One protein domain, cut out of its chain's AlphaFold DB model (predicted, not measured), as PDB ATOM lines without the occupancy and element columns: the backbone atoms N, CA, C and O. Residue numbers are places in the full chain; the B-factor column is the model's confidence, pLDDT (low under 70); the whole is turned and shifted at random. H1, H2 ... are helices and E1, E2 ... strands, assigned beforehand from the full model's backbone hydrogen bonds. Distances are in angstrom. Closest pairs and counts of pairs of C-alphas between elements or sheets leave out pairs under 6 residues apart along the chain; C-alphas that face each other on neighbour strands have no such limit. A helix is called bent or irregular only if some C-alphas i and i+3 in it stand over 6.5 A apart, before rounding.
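Overview. This is residues 164 to 290 of the 290 residues of an uncharacterized protein of Flexibacter sp. CG_4_10_14_3_um_filter_32_15 (UniProt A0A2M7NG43). A long, sharply bent hairpin of two strands, E1 and E2, is the spine of one strongly twisted antiparallel sheet; shorter strands line both its sides, and two antiparallel helices, H1 and H2, pack together on one face near the end where E1 begins. E7 with E8, and E6 with E3, extend the sheet beyond E1, while E4 and E5 lie along E2; E5 and the E1-E2 turn are at the other end of the long axis. The printed part has 127 residues, with two named helices and eight named strands in the order E1 E2 H1 E3 E4 E5 E6 E7 E8 H2, and its class is mixed, helices and strands. It is compact, with a radius of gyration of the C-alphas of 15.1 A, yet elongated in outline, spanning 47 by 28 by 25 A.

Arrangement. E1, residues 168 to 182, and E2, residues 185 to 198, form an antiparallel hairpin, with N 171 and O 195 2.8 A apart. E1 bends by 96 degrees at residue 174 and E2 by 92 degrees at residue 191. The sheet is branched and its pairing staggered. On the other side of E1 from E2 lie E7, residues 255 to 261, N 170 to O 259 2.8 A, and E6, residues 247 to 250, N 179 to O 247 2.8 A. E8, residues 267 to 271, makes a hairpin with E7, N 258 to O 270 2.8 A. E3, residues 218 to 220, is antiparallel to E6, N 218 to O 250 2.8 A. On the other side of E2 from E1 lie E4, residues 226 to 232, N 192 to O 231 2.8 A, and E5, residues 238 to 240, N 240 to O 186 2.9 A. H2, residues 277 to 289, is over E7 and E8 at a height over the sheet of 10.2 A, along the strands at 19 degrees to E7 on the local plane. H1, residues 203 to 211, is on the same face at a height of 7.8 A, over none of the strands. H1 and H2 touch, the closest C-alphas being those of Lys 207 and Arg 286, 7.1 A apart, at a shallow tilt of 11 degrees, opposite ways. Every O i to N i+4 pair is within hydrogen-bond range in H1, and 7 of 9 in H2.

Along the chain. E1 begins at C-alpha 168 (33.348, -51.339, 16.465) and spans 31.1 A; E2 spans 31.5 A and ends at C-alpha 198 (33.920, -47.676, 13.547). E7 spans 17.6 A, E4 16.5 A and E8 12.9 A. H1 spans 11.9 A. H2 spans 16.2 A and ends at C-alpha 289 (33.312, -46.745, 24.369); it is irregular, but only just, with C-alphas 279 and 282 6.8 A apart.

Size, cuts and confidence. The two C-alphas farthest apart, those of Glu 241 and Asn 264, are 47.4 A apart. The printed part has no cut and no long link, and ends at the chain's last residue. Mean pLDDT of the printed part is 80.0; residues 213 to 218, 220 to 225 and 232 to 246 are under 70.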
ATOM      1  N   GLN A 164      40.617 -53.240  26.615       90.75
ATOM      2  CA  GLN A 164      40.903 -53.673  25.252       90.75
ATOM      3  C   GLN A 164      40.616 -52.583  24.209       90.75
ATOM      4  O   GLN A 164      41.241 -52.597  23.156       90.75
ATOM      5  N   ASN A 165      39.747 -51.618  24.539       90.12
ATOM      6  CA  ASN A 165      39.201 -50.585  23.650       90.12
ATOM      7  C   ASN A 165      38.467 -51.184  22.429       90.12
ATOM      8  O   ASN A 165      39.108 -51.741  21.538       90.12
ATOM      9  N   PRO A 166      37.131 -51.065  22.348       94.12
ATOM     10  CA  PRO A 166      36.388 -51.625  21.223       94.12
ATOM     11  C   PRO A 166      36.770 -50.943  19.900       94.12
ATOM     12  O   PRO A 166      37.030 -49.739  19.863       94.12
ATOM     13  N   VAL A 167      36.771 -51.718  18.813       94.69
ATOM     14  CA  VAL A 167      37.052 -51.262  17.436       94.69
ATOM     15  C   VAL A 167      35.783 -51.024  16.625       94.69
ATOM     16  O   VAL A 167      35.805 -50.291  15.639       94.69
ATOM     17  N   SER A 168      34.660 -51.592  17.054       94.44
ATOM     18  CA  SER A 168      33.348 -51.339  16.465       94.44
ATOM     19  C   SER A 168      32.244 -51.447  17.503       94.44
ATOM     20  O   SER A 168      32.371 -52.153  18.504       94.44
ATOM     21  N   CYS A 169      31.159 -50.724  17.250       94.25
ATOM     22  CA  CYS A 169      29.931 -50.777  18.029       94.25
ATOM     23  C   CYS A 169      28.753 -50.942  17.073       94.25
ATOM     24  O   CYS A 169      28.589 -50.106  16.182       94.25
ATOM     25  N   LEU A 170      27.952 -51.988  17.259       93.69
ATOM     26  CA  LEU A 170      26.666 -52.150  16.594       93.69
ATOM     27  C   LEU A 170      25.551 -51.895  17.603       93.69
ATOM     28  O   LEU A 170      25.613 -52.359  18.739       93.69
ATOM     29  N   VAL A 171      24.529 -51.156  17.191       91.19
ATOM     30  CA  VAL A 171      23.352 -50.868  18.007       91.19
ATOM     31  C   VAL A 171      22.119 -51.299  17.232       91.19
ATOM     32  O   VAL A 171      21.864 -50.809  16.128       91.19
ATOM     33  N   SER A 172      21.366 -52.219  17.823       91.56
ATOM     34  CA  SER A 172      20.187 -52.828  17.225       91.56
ATOM     35  C   SER A 172      18.922 -52.143  17.738       91.56
ATOM     36  O   SER A 172      18.628 -52.155  18.936       91.56
ATOM     37  N   TYR A 173      18.160 -51.557  16.819       88.25
ATOM     38  CA  TYR A 173      16.941 -50.804  17.093       88.25
ATOM     39  C   TYR A 173      15.704 -51.528  16.577       88.25
ATOM     40  O   TYR A 173      15.709 -52.096  15.483       88.25
ATOM     41  N   ARG A 174      14.610 -51.420  17.330       87.62
ATOM     42  CA  ARG A 174      13.253 -51.748  16.872       87.62
ATOM     43  C   ARG A 174      12.519 -50.517  16.374       87.62
ATOM     44  O   ARG A 174      12.854 -49.394  16.744       87.62
ATOM     45  N   ASN A 175      11.479 -50.747  15.574       84.62
ATOM     46  CA  ASN A 175      10.458 -49.752  15.225       84.62
ATOM     47  C   ASN A 175      11.010 -48.399  14.737       84.62
ATOM     48  O   ASN A 175      10.395 -47.358  14.952       84.62
ATOM     49  N   THR A 176      12.166 -48.410  14.084       84.38
ATOM     50  CA  THR A 176      12.856 -47.211  13.614       84.38
ATOM     51  C   THR A 176      12.287 -46.773  12.277       84.38
ATOM     52  O   THR A 176      11.926 -47.614  11.448       84.38
ATOM     53  N   LYS A 177      12.222 -45.458  12.061       83.75
ATOM     54  CA  LYS A 177      11.749 -44.865  10.810       83.75
ATOM     55  C   LYS A 177      12.922 -44.363   9.983       83.75
ATOM     56  O   LYS A 177      13.801 -43.666  10.483       83.75
ATOM     57  N   LYS A 178      12.934 -44.700   8.701       82.88
ATOM     58  CA  LYS A 178      13.959 -44.300   7.737       82.88
ATOM     59  C   LYS A 178      13.296 -43.596   6.568       82.88
ATOM     60  O   LYS A 178      12.344 -44.116   5.997       82.88
ATOM     61  N   TYR A 179      13.838 -42.445   6.198       81.62
ATOM     62  CA  TYR A 179      13.328 -41.606   5.128       81.62
ATOM     63  C   TYR A 179      14.336 -41.528   3.981       81.62
ATOM     64  O   TYR A 179      15.461 -41.052   4.156       81.62
ATOM     65  N   ILE A 180      13.939 -41.999   2.798       78.50
ATOM     66  CA  ILE A 180      14.786 -42.030   1.594       78.50
ATOM     67  C   ILE A 180      14.145 -41.256   0.443       78.50
ATOM     68  O   ILE A 180      12.924 -41.241   0.297       78.50
ATOM     69  N   ALA A 181      14.969 -40.623  -0.390       76.88
ATOM     70  CA  ALA A 181      14.495 -39.918  -1.577       76.88
ATOM     71  C   ALA A 181      14.215 -40.910  -2.716       76.88
ATOM     72  O   ALA A 181      15.064 -41.743  -3.043       76.88
ATOM     73  N   LYS A 182      13.054 -40.787  -3.367       74.38
ATOM     74  CA  LYS A 182      12.717 -41.491  -4.612       74.38
ATOM     75  C   LYS A 182      12.145 -40.489  -5.615       74.38
ATOM     76  O   LYS A 182      10.953 -40.194  -5.617       74.38
ATOM     77  N   GLY A 183      13.007 -39.956  -6.481       74.38
ATOM     78  CA  GLY A 183      12.637 -38.862  -7.385       74.38
ATOM     79  C   GLY A 183      12.398 -37.565  -6.606       74.38
ATOM     80  O   GLY A 183      13.266 -37.152  -5.846       74.38
ATOM     81  N   ASN A 184      11.220 -36.953  -6.776       71.50
ATOM     82  CA  ASN A 184      10.825 -35.708  -6.096       71.50
ATOM     83  C   ASN A 184      10.056 -35.939  -4.782       71.50
ATOM     84  O   ASN A 184       9.501 -34.995  -4.230       71.50
ATOM     85  N   GLN A 185       9.959 -37.185  -4.315       71.06
ATOM     86  CA  GLN A 185       9.184 -37.553  -3.130       71.06
ATOM     87  C   GLN A 185      10.048 -38.308  -2.122       71.06
ATOM     88  O   GLN A 185      11.055 -38.928  -2.485       71.06
ATOM     89  N   TRP A 186       9.624 -38.288  -0.860       75.50
ATOM     90  CA  TRP A 186      10.245 -39.054   0.212       75.50
ATOM     91  C   TRP A 186       9.425 -40.284   0.555       75.50
ATOM     92  O   TRP A 186       8.200 -40.274   0.476       75.50
ATOM     93  N   ILE A 187      10.127 -41.341   0.941       78.81
ATOM     94  CA  ILE A 187       9.561 -42.619   1.350       78.81
ATOM     95  C   ILE A 187       9.913 -42.866   2.809       78.81
ATOM     96  O   ILE A 187      11.098 -42.909   3.133       78.81
ATOM     97  N   GLU A 188       8.899 -43.076   3.650       81.56
ATOM     98  CA  GLU A 188       9.054 -43.611   5.005       81.56
ATOM     99  C   GLU A 188       9.087 -45.148   4.973       81.56
ATOM    100  O   GLU A 188       8.212 -45.795   4.391       81.56
ATOM    101  N   MET A 189      10.091 -45.729   5.627       81.50
ATOM    102  CA  MET A 189      10.235 -47.160   5.880       81.50
ATOM    103  C   MET A 189      10.347 -47.392   7.384       81.50
ATOM    104  O   MET A 189      11.234 -46.832   8.029       81.50
ATOM    105  N   GLN A 190       9.494 -48.251   7.939       84.06
ATOM    106  CA  GLN A 190       9.571 -48.652   9.344       84.06
ATOM    107  C   GLN A 190      10.105 -50.078   9.469       84.06
ATOM    108  O   GLN A 190       9.735 -50.956   8.683       84.06
ATOM    109  N   GLY A 191      10.977 -50.315  10.447       85.94
ATOM    110  CA  GLY A 191      11.591 -51.625  10.632       85.94
ATOM    111  C   GLY A 191      12.577 -51.718  11.788       85.94
ATOM    112  O   GLY A 191      12.740 -50.781  12.575       85.94
ATOM    113  N   ASN A 192      13.242 -52.866  11.855       89.06
ATOM    114  CA  ASN A 192      14.392 -53.103  12.712       89.06
ATOM    115  C   ASN A 192      15.669 -52.770  11.939       89.06
ATOM    116  O   ASN A 192      15.807 -53.133  10.768       89.06
ATOM    117  N   TYR A 193      16.601 -52.087  12.594       87.69
ATOM    118  CA  TYR A 193      17.853 -51.658  11.974       87.69
ATOM    119  C   TYR A 193      19.022 -51.921  12.910       87.69
ATOM    120  O   TYR A 193      18.937 -51.644  14.106       87.69
ATOM    121  N   VAL A 194      20.128 -52.399  12.349       90.06
ATOM    122  CA  VAL A 194      21.410 -52.511  13.049       90.06
ATOM    123  C   VAL A 194      22.345 -51.456  12.489       90.06
ATOM    124  O   VAL A 194      22.729 -51.499  11.318       90.06
ATOM    125  N   LEU A 195      22.680 -50.488  13.333       89.31
ATOM    126  CA  LEU A 195      23.539 -49.364  12.995       89.31
ATOM    127  C   LEU A 195      24.944 -49.601  13.541       89.31
ATOM    128  O   LEU A 195      25.084 -50.005  14.689       89.31
ATOM    129  N   GLY A 196      25.970 -49.350  12.732       90.75
ATOM    130  CA  GLY A 196      27.368 -49.603  13.070       90.75
ATOM    131  C   GLY A 196      28.237 -48.350  13.075       90.75
ATOM    132  O   GLY A 196      28.114 -47.481  12.207       90.75
ATOM    133  N   TRP A 197      29.147 -48.298  14.047       90.75
ATOM    134  CA  TRP A 197      30.163 -47.261  14.214       90.75
ATOM    135  C   TRP A 197      31.561 -47.877  14.293       90.75
ATOM    136  O   TRP A 197      31.811 -48.752  15.122       90.75
ATOM    137  N   GLU A 198      32.488 -47.362  13.484       91.88
ATOM    138  CA  GLU A 198      33.920 -47.676  13.547       91.88
ATOM    139  C   GLU A 198      34.597 -46.865  14.664       91.88
ATOM    140  O   GLU A 198      34.577 -45.630  14.660       91.88
ATOM    141  N   LEU A 199      35.248 -47.532  15.613       90.94
ATOM    142  CA  LEU A 199      35.927 -46.901  16.743       90.94
ATOM    143  C   LEU A 199      37.456 -46.986  16.590       90.94
ATOM    144  O   LEU A 199      37.974 -47.993  16.112       90.94
ATOM    145  N   PRO A 200      38.205 -45.926  16.963       90.44
ATOM    146  CA  PRO A 200      37.760 -44.678  17.606       90.44
ATOM    147  C   PRO A 200      37.298 -43.577  16.626       90.44
ATOM    148  O   PRO A 200      36.896 -42.493  17.045       90.44
ATOM    149  N   LYS A 201      37.347 -43.822  15.310       89.50
ATOM    150  CA  LYS A 201      37.086 -42.820  14.258       89.50
ATOM    151  C   LYS A 201      35.738 -42.101  14.418       89.50
ATOM    152  O   LYS A 201      35.676 -40.885  14.247       89.50
ATOM    153  N   GLN A 202      34.689 -42.830  14.793       88.12
ATOM    154  CA  GLN A 202      33.318 -42.331  14.939       88.12
ATOM    155  C   GLN A 202      32.874 -42.197  16.405       88.12
ATOM    156  O   GLN A 202      31.693 -42.017  16.704       88.12
ATOM    157  N   GLU A 203      33.814 -42.224  17.352       87.06
ATOM    158  CA  GLU A 203      33.532 -42.189  18.792       87.06
ATOM    159  C   GLU A 203      32.739 -40.935  19.205       87.06
ATOM    160  O   GLU A 203      31.828 -41.001  20.029       87.06
ATOM    161  N   LYS A 204      33.034 -39.772  18.608       85.00
ATOM    162  CA  LYS A 204      32.305 -38.517  18.885       85.00
ATOM    163  C   LYS A 204      30.845 -38.573  18.429       85.00
ATOM    164  O   LYS A 204      29.975 -38.003  19.090       85.00
ATOM    165  N   GLU A 205      30.576 -39.240  17.313       82.94
ATOM    166  CA  GLU A 205      29.232 -39.395  16.752       82.94
ATOM    167  C   GLU A 205      28.417 -40.365  17.603       82.94
ATOM    168  O   GLU A 205      27.310 -40.014  18.024       82.94
ATOM    169  N   LEU A 206      29.019 -41.507  17.956       85.31
ATOM    170  CA  LEU A 206      28.451 -42.476  18.889       85.31
ATOM    171  C   LEU A 206      28.159 -41.816  20.246       85.31
ATOM    172  O   LEU A 206      27.040 -41.903  20.743       85.31
ATOM    173  N   LYS A 207      29.107 -41.046  20.810       82.69
ATOM    174  CA  LYS A 207      28.909 -40.252  22.043       82.69
ATOM    175  C   LYS A 207      27.694 -39.350  21.955       82.69
ATOM    176  O   LYS A 207      26.906 -39.289  22.896       82.69
ATOM    177  N   ARG A 208      27.586 -38.587  20.869       80.56
ATOM    178  CA  ARG A 208      26.504 -37.624  20.673       80.56
ATOM    179  C   ARG A 208      25.155 -38.334  20.612       80.56
ATOM    180  O   ARG A 208      24.212 -37.851  21.229       80.56
ATOM    181  N   MET A 209      25.083 -39.461  19.906       81.38
ATOM    182  CA  MET A 209      23.875 -40.278  19.807       81.38
ATOM    183  C   MET A 209      23.498 -40.861  21.172       81.38
ATOM    184  O   MET A 209      22.387 -40.641  21.649       81.38
ATOM    185  N   LEU A 210      24.454 -41.499  21.852       79.56
ATOM    186  CA  LEU A 210      24.207 -42.146  23.132       79.56
ATOM    187  C   LEU A 210      23.889 -41.142  24.243       79.56
ATOM    188  O   LEU A 210      23.295 -41.564  25.219       79.56
ATOM    189  N   ARG A 211      24.279 -39.857  24.163       76.56
ATOM    190  CA  ARG A 211      24.110 -38.847  25.239       76.56
ATOM    191  C   ARG A 211      22.809 -38.041  25.214       76.56
ATOM    192  O   ARG A 211      22.569 -37.305  26.174       76.56
ATOM    193  N   LYS A 212      21.999 -38.117  24.158       71.25
ATOM    194  CA  LYS A 212      20.757 -37.331  24.088       71.25
ATOM    195  C   LYS A 212      19.777 -37.774  25.181       71.25
ATOM    196  O   LYS A 212      19.528 -38.961  25.342       71.25
ATOM    197  N   ARG A 213      19.273 -36.797  25.949       57.75
ATOM    198  CA  ARG A 213      18.277 -36.990  27.022       57.75
ATOM    199  C   ARG A 213      16.850 -37.134  26.496       57.75
ATOM    200  O   ARG A 213      16.017 -37.681  27.199       57.75
ATOM    201  N   GLU A 214      16.572 -36.596  25.312       61.78
ATOM    202  CA  GLU A 214      15.273 -36.707  24.651       61.78
ATOM    203  C   GLU A 214      15.364 -37.840  23.634       61.78
ATOM    204  O   GLU A 214      16.040 -37.733  22.607       61.78
ATOM    205  N   TRP A 215      14.748 -38.960  23.999       56.41
ATOM    206  CA  TRP A 215      14.836 -40.249  23.316       56.41
ATOM    207  C   TRP A 215      13.946 -40.310  22.070       56.41
ATOM    208  O   TRP A 215      14.211 -41.088  21.166       56.41
ATOM    209  N   ASN A 216      12.956 -39.418  21.985       53.00
ATOM    210  CA  ASN A 216      11.775 -39.563  21.133       53.00
ATOM    211  C   ASN A 216      11.999 -39.238  19.641       53.00
ATOM    212  O   ASN A 216      11.049 -39.286  18.868       53.00
ATOM    213  N   SER A 217      13.210 -38.847  19.231       59.47
ATOM    214  CA  SER A 217      13.654 -38.815  17.825       59.47
ATOM    215  C   SER A 217      15.072 -38.253  17.730       59.47
ATOM    216  O   SER A 217      15.326 -37.046  17.796       59.47
ATOM    217  N   VAL A 218      16.054 -39.127  17.538       66.19
ATOM    218  CA  VAL A 218      17.373 -38.700  17.074       66.19
ATOM    219  C   VAL A 218      17.386 -38.822  15.561       66.19
ATOM    220  O   VAL A 218      17.333 -39.919  15.023       66.19
ATOM    221  N   GLN A 219      17.498 -37.690  14.871       70.69
ATOM    222  CA  GLN A 219      17.788 -37.703  13.443       70.69
ATOM    223  C   GLN A 219      19.265 -38.040  13.230       70.69
ATOM    224  O   GLN A 219      20.160 -37.310  13.674       70.69
ATOM    225  N   VAL A 220      19.512 -39.159  12.559       68.44
ATOM    226  CA  VAL A 220      20.840 -39.597  12.139       68.44
ATOM    227  C   VAL A 220      20.888 -39.588  10.621       68.44
ATOM    228  O   VAL A 220      20.008 -40.128   9.952       68.44
ATOM    229  N   ASN A 221      21.932 -38.978  10.063       68.62
ATOM    230  CA  ASN A 221      22.208 -39.126   8.644       68.62
ATOM    231  C   ASN A 221      22.802 -40.528   8.418       68.62
ATOM    232  O   ASN A 221      23.957 -40.781   8.765       68.62
ATOM    233  N   PHE A 222      22.025 -41.442   7.836       62.25
ATOM    234  CA  PHE A 222      22.469 -42.813   7.558       62.25
ATOM    235  C   PHE A 222      23.561 -42.892   6.477       62.25
ATOM    236  O   PHE A 222      24.130 -43.951   6.262       62.25
ATOM    237  N   GLN A 223      23.908 -41.790   5.805       60.03
ATOM    238  CA  GLN A 223      25.102 -41.740   4.952       60.03
ATOM    239  C   GLN A 223      26.400 -41.697   5.776       60.03
ATOM    240  O   GLN A 223      27.473 -41.955   5.243       60.03
ATOM    241  N   THR A 224      26.305 -41.367   7.070       62.66
ATOM    242  CA  THR A 224      27.441 -41.322   8.008       62.66
ATOM    243  C   THR A 224      27.518 -42.533   8.940       62.66
ATOM    244  O   THR A 224      28.502 -42.685   9.655       62.66
ATOM    245  N   VAL A 225      26.508 -43.407   8.934       65.00
ATOM    246  CA  VAL A 225      26.420 -44.586   9.809       65.00
ATOM    247  C   VAL A 225      26.188 -45.821   8.952       65.00
ATOM    248  O   VAL A 225      25.308 -45.822   8.096       65.00
ATOM    249  N   HIS A 226      26.969 -46.878   9.169       75.19
ATOM    250  CA  HIS A 226      26.829 -48.102   8.388       75.19
ATOM    251  C   HIS A 226      25.578 -48.869   8.835       75.19
ATOM    252  O   HIS A 226      25.452 -49.225  10.002       75.19
ATOM    253  N   VAL A 227      24.642 -49.131   7.919       75.00
ATOM    254  CA  VAL A 227      23.502 -50.024   8.182       75.00
ATOM    255  C   VAL A 227      23.961 -51.454   7.906       75.00
ATOM    256  O   VAL A 227      24.165 -51.825   6.753       75.00
ATOM    257  N   HIS A 228      24.165 -52.239   8.963       73.19
ATOM    258  CA  HIS A 228      24.638 -53.627   8.873       73.19
ATOM    259  C   HIS A 228      23.505 -54.611   8.568       73.19
ATOM    260  O   HIS A 228      23.718 -55.613   7.889       73.19
ATOM    261  N   HIS A 229      22.304 -54.326   9.068       76.00
ATOM    262  CA  HIS A 229      21.120 -55.148   8.854       76.00
ATOM    263  C   HIS A 229      19.857 -54.279   8.858       76.00
ATOM    264  O   HIS A 229      19.780 -53.295   9.598       76.00
ATOM    265  N   GLU A 230      18.884 -54.643   8.025       78.38
ATOM    266  CA  GLU A 230      17.616 -53.934   7.841       78.38
ATOM    267  C   GLU A 230      16.497 -54.956   7.613       78.38
ATOM    268  O   GLU A 230      16.531 -55.727   6.654       78.38
ATOM    269  N   GLU A 231      15.502 -54.944   8.498       75.31
ATOM    270  CA  GLU A 231      14.299 -55.768   8.405       75.31
ATOM    271  C   GLU A 231      13.071 -54.855   8.479       75.31
ATOM    272  O   GLU A 231      12.679 -54.382   9.547       75.31
ATOM    273  N   THR A 232      12.467 -54.557   7.329       68.06
ATOM    274  CA  THR A 232      11.350 -53.608   7.238       68.06
ATOM    275  C   THR A 232       9.993 -54.297   7.306       68.06
ATOM    276  O   THR A 232       9.719 -55.218   6.535       68.06
ATOM    277  N   SER A 233       9.117 -53.811   8.184       57.53
ATOM    278  CA  SER A 233       7.768 -54.347   8.399       57.53
ATOM    279  C   SER A 233       6.739 -53.826   7.387       57.53
ATOM    280  O   SER A 233       5.766 -54.523   7.093       57.53
ATOM    281  N   HIS A 234       6.961 -52.651   6.788       56.19
ATOM    282  CA  HIS A 234       6.111 -52.118   5.718       56.19
ATOM    283  C   HIS A 234       6.675 -52.435   4.328       56.19
ATOM    284  O   HIS A 234       7.774 -52.014   3.975       56.19
ATOM    285  N   LYS A 235       5.888 -53.157   3.516       51.69
ATOM    286  CA  LYS A 235       6.189 -53.428   2.098       51.69
ATOM    287  C   LYS A 235       5.778 -52.289   1.157       51.69
ATOM    288  O   LYS A 235       6.260 -52.253   0.029       51.69
ATOM    289  N   GLU A 236       4.929 -51.363   1.610       54.41
ATOM    290  CA  GLU A 236       4.497 -50.196   0.832       54.41
ATOM    291  C   GLU A 236       4.950 -48.888   1.509       54.41
ATOM    292  O   GLU A 236       4.509 -48.589   2.617       54.41
ATOM    293  N   PRO A 237       5.855 -48.128   0.867       61.66
ATOM    294  CA  PRO A 237       6.290 -46.798   1.286       61.66
ATOM    295  C   PRO A 237       5.156 -45.806   1.555       61.66
ATOM    296  O   PRO A 237       4.302 -45.615   0.688       61.66
ATOM    297  N   LEU A 238       5.202 -45.079   2.675       62.09
ATOM    298  CA  LEU A 238       4.388 -43.866   2.836       62.09
ATOM    299  C   LEU A 238       5.105 -42.686   2.171       62.09
ATOM    300  O   LEU A 238       6.288 -42.455   2.425       62.09
ATOM    301  N   LEU A 239       4.390 -41.958   1.310       64.06
ATOM    302  CA  LEU A 239       4.903 -40.755   0.656       64.06
ATOM    303  C   LEU A 239       4.865 -39.565   1.620       64.06
ATOM    304  O   LEU A 239       3.838 -39.308   2.244       64.06
ATOM    305  N   VAL A 240       5.974 -38.832   1.704       68.94
ATOM    306  CA  VAL A 240       6.128 -37.650   2.566       68.94
ATOM    307  C   VAL A 240       6.606 -36.465   1.718       68.94
ATOM    308  O   VAL A 240       7.499 -36.617   0.882       68.94
ATOM    309  N   GLU A 241       5.995 -35.290   1.898       57.75
ATOM    310  CA  GLU A 241       6.227 -34.114   1.038       57.75
ATOM    311  C   GLU A 241       7.260 -33.117   1.603       57.75
ATOM    312  O   GLU A 241       7.839 -32.346   0.842       57.75
ATOM    313  N   GLU A 242       7.579 -33.168   2.903       62.66
ATOM    314  CA  GLU A 242       8.388 -32.139   3.582       62.66
ATOM    315  C   GLU A 242       9.650 -32.696   4.263       62.66
ATOM    316  O   GLU A 242       9.763 -32.723   5.487       62.66
ATOM    317  N   LEU A 243      10.650 -33.113   3.480       62.84
ATOM    318  CA  LEU A 243      11.992 -33.404   4.003       62.84
ATOM    319  C   LEU A 243      13.077 -32.758   3.134       62.84
ATOM    320  O   LEU A 243      12.975 -32.699   1.910       62.84
ATOM    321  N   SER A 244      14.132 -32.256   3.780       65.94
ATOM    322  CA  SER A 244      15.254 -31.572   3.119       65.94
ATOM    323  C   SER A 244      16.460 -32.480   2.865       65.94
ATOM    324  O   SER A 244      17.313 -32.146   2.045       65.94
ATOM    325  N   GLN A 245      16.548 -33.623   3.552       69.12
ATOM    326  CA  GLN A 245      17.656 -34.572   3.441       69.12
ATOM    327  C   GLN A 245      17.238 -35.983   3.896       69.12
ATOM    328  O   GLN A 245      16.291 -36.108   4.675       69.12
ATOM    329  N   PRO A 246      17.950 -37.043   3.463       67.50
ATOM    330  CA  PRO A 246      17.704 -38.396   3.942       67.50
ATOM    331  C   PRO A 246      18.049 -38.503   5.426       67.50
ATOM    332  O   PRO A 246      19.165 -38.178   5.840       67.50
ATOM    333  N   ILE A 247      17.093 -38.964   6.227       78.00
ATOM    334  CA  ILE A 247      17.229 -39.063   7.680       78.00
ATOM    335  C   ILE A 247      16.710 -40.404   8.176       78.00
ATOM    336  O   ILE A 247      15.798 -40.995   7.603       78.00
ATOM    337  N   MET A 248      17.291 -40.879   9.266       77.94
ATOM    338  CA  MET A 248      16.718 -41.939  10.077       77.94
ATOM    339  C   MET A 248      16.317 -41.342  11.418       77.94
ATOM    340  O   MET A 248      17.131 -40.685  12.063       77.94
ATOM    341  N   GLU A 249      15.070 -41.558  11.815       79.94
ATOM    342  CA  GLU A 249      14.567 -41.230  13.140       79.94
ATOM    343  C   GLU A 249      14.665 -42.481  14.004       79.94
ATOM    344  O   GLU A 249      13.870 -43.416  13.882       79.94
ATOM    345  N   ILE A 250      15.690 -42.496  14.851       77.62
ATOM    346  CA  ILE A 250      15.883 -43.544  15.850       77.62
ATOM    347  C   ILE A 250      15.351 -43.075  17.199       77.62
ATOM    348  O   ILE A 250      15.499 -41.908  17.574       77.62
ATOM    349  N   ASP A 251      14.779 -44.013  17.941       78.62
ATOM    350  CA  ASP A 251      14.411 -43.832  19.336       78.62
ATOM    351  C   ASP A 251      15.276 -44.766  20.179       78.62
ATOM    352  O   ASP A 251      15.238 -45.990  20.031       78.62
ATOM    353  N   ASN A 252      16.096 -44.178  21.045       78.69
ATOM    354  CA  ASN A 252      17.029 -44.933  21.871       78.69
ATOM    355  C   ASN A 252      16.313 -45.803  22.927       78.69
ATOM    356  O   ASN A 252      16.948 -46.702  23.467       78.69
ATOM    357  N   SER A 253      15.022 -45.582  23.213       77.31
ATOM    358  CA  SER A 253      14.208 -46.495  24.033       77.31
ATOM    359  C   SER A 253      13.872 -47.808  23.311       77.31
ATOM    360  O   SER A 253      13.564 -48.808  23.953       77.31
ATOM    361  N   ASN A 254      13.992 -47.833  21.978       84.69
ATOM    362  CA  ASN A 254      13.782 -49.022  21.155       84.69
ATOM    363  C   ASN A 254      15.069 -49.823  20.897       84.69
ATOM    364  O   ASN A 254      15.048 -50.766  20.098       84.69
ATOM    365  N   ILE A 255      16.189 -49.466  21.532       85.75
ATOM    366  CA  ILE A 255      17.397 -50.289  21.468       85.75
ATOM    367  C   ILE A 255      17.152 -51.563  22.266       85.75
ATOM    368  O   ILE A 255      16.758 -51.508  23.429       85.75
ATOM    369  N   TYR A 256      17.394 -52.712  21.644       87.69
ATOM    370  CA  TYR A 256      17.247 -54.006  22.311       87.69
ATOM    371  C   TYR A 256      18.571 -54.749  22.489       87.69
ATOM    372  O   TYR A 256      18.645 -55.655  23.315       87.69
ATOM    373  N   GLU A 257      19.613 -54.366  21.751       92.56
ATOM    374  CA  GLU A 257      20.922 -55.010  21.807       92.56
ATOM    375  C   GLU A 257      22.026 -54.044  21.372       92.56
ATOM    376  O   GLU A 257      21.836 -53.210  20.481       92.56
ATOM    377  N   ILE A 258      23.187 -54.168  22.013       93.06
ATOM    378  CA  ILE A 258      24.435 -53.525  21.620       93.06
ATOM    379  C   ILE A 258      25.536 -54.575  21.545       93.06
ATOM    380  O   ILE A 258      25.739 -55.347  22.481       93.06
ATOM    381  N   GLU A 259      26.281 -54.547  20.450       95.44
ATOM    382  CA  GLU A 259      27.443 -55.387  20.213       95.44
ATOM    383  C   GLU A 259      28.706 -54.522  20.190       95.44
ATOM    384  O   GLU A 259      28.772 -53.517  19.484       95.44
ATOM    385  N   LEU A 260      29.728 -54.913  20.949       96.44
ATOM    386  CA  LEU A 260      31.054 -54.301  20.904       96.44
ATOM    387  C   LEU A 260      32.071 -55.340  20.454       96.44
ATOM    388  O   LEU A 260      32.227 -56.363  21.117       96.44
ATOM    389  N   SER A 261      32.791 -55.063  19.373       96.12
ATOM    390  CA  SER A 261      33.852 -55.946  18.875       96.12
ATOM    391  C   SER A 261      35.226 -55.392  19.252       96.12
ATOM    392  O   SER A 261      35.432 -54.173  19.276       96.12
ATOM    393  N   TYR A 262      36.179 -56.281  19.536       96.00
ATOM    394  CA  TYR A 262      37.503 -55.942  20.064       96.00
ATOM    395  C   TYR A 262      38.642 -56.401  19.135       96.00
ATOM    396  O   TYR A 262      38.451 -57.306  18.317       96.00
ATOM    397  N   PRO A 263      39.854 -55.813  19.242       93.56
ATOM    398  CA  PRO A 263      40.985 -56.147  18.365       93.56
ATOM    399  C   PRO A 263      41.416 -57.618  18.400       93.56
ATOM    400  O   PRO A 263      41.998 -58.118  17.442       93.56
ATOM    401  N   ASN A 264      41.166 -58.307  19.514       92.38
ATOM    402  CA  ASN A 264      41.484 -59.723  19.700       92.38
ATOM    403  C   ASN A 264      40.446 -60.673  19.070       92.38
ATOM    404  O   ASN A 264      40.611 -61.887  19.168       92.38
ATOM    405  N   GLY A 265      39.398 -60.138  18.434       92.06
ATOM    406  CA  GLY A 265      38.300 -60.908  17.851       92.06
ATOM    407  C   GLY A 265      37.197 -61.284  18.843       92.06
ATOM    408  O   GLY A 265      36.253 -61.961  18.444       92.06
ATOM    409  N   GLU A 266      37.287 -60.867  20.110       94.62
ATOM    410  CA  GLU A 266      36.188 -61.017  21.063       94.62
ATOM    411  C   GLU A 266      35.038 -60.064  20.723       94.62
ATOM    412  O   GLU A 266      35.242 -58.944  20.238       94.62
ATOM    413  N   THR A 267      33.828 -60.502  21.059       95.00
ATOM    414  CA  THR A 267      32.610 -59.710  20.936       95.00
ATOM    415  C   THR A 267      31.852 -59.725  22.256       95.00
ATOM    416  O   THR A 267      31.590 -60.785  22.824       95.00
ATOM    417  N   LEU A 268      31.483 -58.540  22.736       95.31
ATOM    418  CA  LEU A 268      30.631 -58.351  23.900       95.31
ATOM    419  C   LEU A 268      29.208 -58.014  23.452       95.31
ATOM    420  O   LEU A 268      28.987 -56.972  22.835       95.31
ATOM    421  N   TYR A 269      28.260 -58.866  23.834       93.44
ATOM    422  CA  TYR A 269      26.830 -58.672  23.609       93.44
ATOM    423  C   TYR A 269      26.165 -58.118  24.868       93.44
ATOM    424  O   TYR A 269      26.333 -58.667  25.958       93.44
ATOM    425  N   LEU A 270      25.416 -57.032  24.712       92.56
ATOM    426  CA  LEU A 270      24.717 -56.347  25.789       92.56
ATOM    427  C   LEU A 270      23.240 -56.186  25.422       92.56
ATOM    428  O   LEU A 270      22.889 -55.408  24.537       92.56
ATOM    429  N   SER A 271      22.376 -56.926  26.108       88.38
ATOM    430  CA  SER A 271      20.943 -56.989  25.820       88.38
ATOM    431  C   SER A 271      20.144 -56.075  26.749       88.38
ATOM    432  O   SER A 271      20.360 -56.047  27.961       88.38
ATOM    433  N   ALA A 272      19.164 -55.361  26.190       81.19
ATOM    434  CA  ALA A 272      18.237 -54.537  26.968       81.19
ATOM    435  C   ALA A 272      17.236 -55.366  27.795       81.19
ATOM    436  O   ALA A 272      16.524 -54.814  28.625       81.19
ATOM    437  N   TYR A 273      17.166 -56.682  27.574       82.75
ATOM    438  CA  TYR A 273      16.313 -57.579  28.359       82.75
ATOM    439  C   TYR A 273      16.882 -57.911  29.731       82.75
ATOM    440  O   TYR A 273      16.125 -58.251  30.639       82.75
ATOM    441  N   ASP A 274      18.199 -57.815  29.873       80.81
ATOM    442  CA  ASP A 274      18.860 -58.209  31.105       80.81
ATOM    443  C   ASP A 274      18.885 -57.054  32.112       80.81
ATOM    444  O   ASP A 274      18.870 -57.298  33.319       80.81
ATOM    445  N   TRP A 275      18.903 -55.801  31.638       81.81
ATOM    446  CA  TRP A 275      19.242 -54.626  32.449       81.81
ATOM    447  C   TRP A 275      18.298 -53.444  32.239       81.81
ATOM    448  O   TRP A 275      17.680 -53.282  31.188       81.81
ATOM    449  N   GLN A 276      18.253 -52.547  33.225       81.88
ATOM    450  CA  GLN A 276      17.538 -51.281  33.087       81.88
ATOM    451  C   GLN A 276      18.277 -50.365  32.109       81.88
ATOM    452  O   GLN A 276      19.382 -49.888  32.379       81.88
ATOM    453  N   TRP A 277      17.653 -50.109  30.960       78.81
ATOM    454  CA  TRP A 277      18.282 -49.434  29.825       78.81
ATOM    455  C   TRP A 277      18.958 -48.100  30.190       78.81
ATOM    456  O   TRP A 277      20.135 -47.879  29.896       78.81
ATOM    457  N   GLU A 278      18.216 -47.219  30.862       77.69
ATOM    458  CA  GLU A 278      18.638 -45.841  31.118       77.69
ATOM    459  C   GLU A 278      19.701 -45.729  32.212       77.69
ATOM    460  O   GLU A 278      20.612 -44.904  32.112       77.69
ATOM    461  N   THR A 279      19.579 -46.544  33.258       79.50
ATOM    462  CA  THR A 279      20.407 -46.443  34.465       79.50
ATOM    463  C   THR A 279      21.607 -47.382  34.434       79.50
ATOM    464  O   THR A 279      22.625 -47.084  35.050       79.50
ATOM    465  N   GLU A 280      21.535 -48.487  33.690       85.94
ATOM    466  CA  GLU A 280      22.570 -49.521  33.675       85.94
ATOM    467  C   GLU A 280      23.259 -49.622  32.319       85.94
ATOM    468  O   GLU A 280      24.452 -49.320  32.201       85.94
ATOM    469  N   LEU A 281      22.507 -50.016  31.292       87.12
ATOM    470  CA  LEU A 281      23.083 -50.423  30.016       87.12
ATOM    471  C   LEU A 281      23.723 -49.246  29.280       87.12
ATOM    472  O   LEU A 281      24.892 -49.305  28.896       87.12
ATOM    473  N   LEU A 282      23.003 -48.138  29.135       84.81
ATOM    474  CA  LEU A 282      23.525 -46.989  28.411       84.81
ATOM    475  C   LEU A 282      24.738 -46.336  29.099       84.81
ATOM    476  O   LEU A 282      25.729 -46.058  28.411       84.81
ATOM    477  N   PRO A 283      24.733 -46.087  30.425       87.19
ATOM    478  CA  PRO A 283      25.934 -45.657  31.129       87.19
ATOM    479  C   PRO A 283      27.108 -46.622  30.941       87.19
ATOM    480  O   PRO A 283      28.233 -46.151  30.740       87.19
ATOM    481  N   LEU A 284      26.872 -47.942  30.952       90.00
ATOM    482  CA  LEU A 284      27.930 -48.931  30.740       90.00
ATOM    483  C   LEU A 284      28.519 -48.844  29.333       90.00
ATOM    484  O   LEU A 284      29.736 -48.744  29.193       90.00
ATOM    485  N   VAL A 285      27.680 -48.845  28.297       90.00
ATOM    486  CA  VAL A 285      28.126 -48.769  26.896       90.00
ATOM    487  C   VAL A 285      28.936 -47.506  26.669       90.00
ATOM    488  O   VAL A 285      30.004 -47.552  26.058       90.00
ATOM    489  N   ARG A 286      28.467 -46.372  27.203       87.12
ATOM    490  CA  ARG A 286      29.243 -45.132  27.187       87.12
ATOM    491  C   ARG A 286      30.586 -45.374  27.868       87.12
ATOM    492  O   ARG A 286      31.612 -45.162  27.249       87.12
ATOM    493  N   TRP A 287      30.620 -45.866  29.098       87.56
ATOM    494  CA  TRP A 287      31.890 -46.094  29.784       87.56
ATOM    495  C   TRP A 287      32.856 -47.014  29.012       87.56
ATOM    496  O   TRP A 287      34.048 -46.734  28.990       87.56
ATOM    497  N   LEU A 288      32.360 -48.053  28.333       90.19
ATOM    498  CA  LEU A 288      33.171 -48.960  27.514       90.19
ATOM    499  C   LEU A 288      33.752 -48.277  26.270       90.19
ATOM    500  O   LEU A 288      34.910 -48.508  25.921       90.19
ATOM    501  N   THR A 289      32.970 -47.403  25.639       86.31
ATOM    502  CA  THR A 289      33.312 -46.745  24.369       86.31
ATOM    503  C   THR A 289      33.943 -45.355  24.532       86.31
ATOM    504  O   THR A 289      34.447 -44.817  23.552       86.31
ATOM    505  N   LEU A 290      33.909 -44.756  25.739       72.75
ATOM    506  CA  LEU A 290      34.352 -43.381  26.050       72.75
ATOM    507  C   LEU A 290      35.547 -43.386  26.995       72.75
ATOM    508  O   LEU A 290      36.660 -43.003  26.590       72.75
TER     509      LEU A 290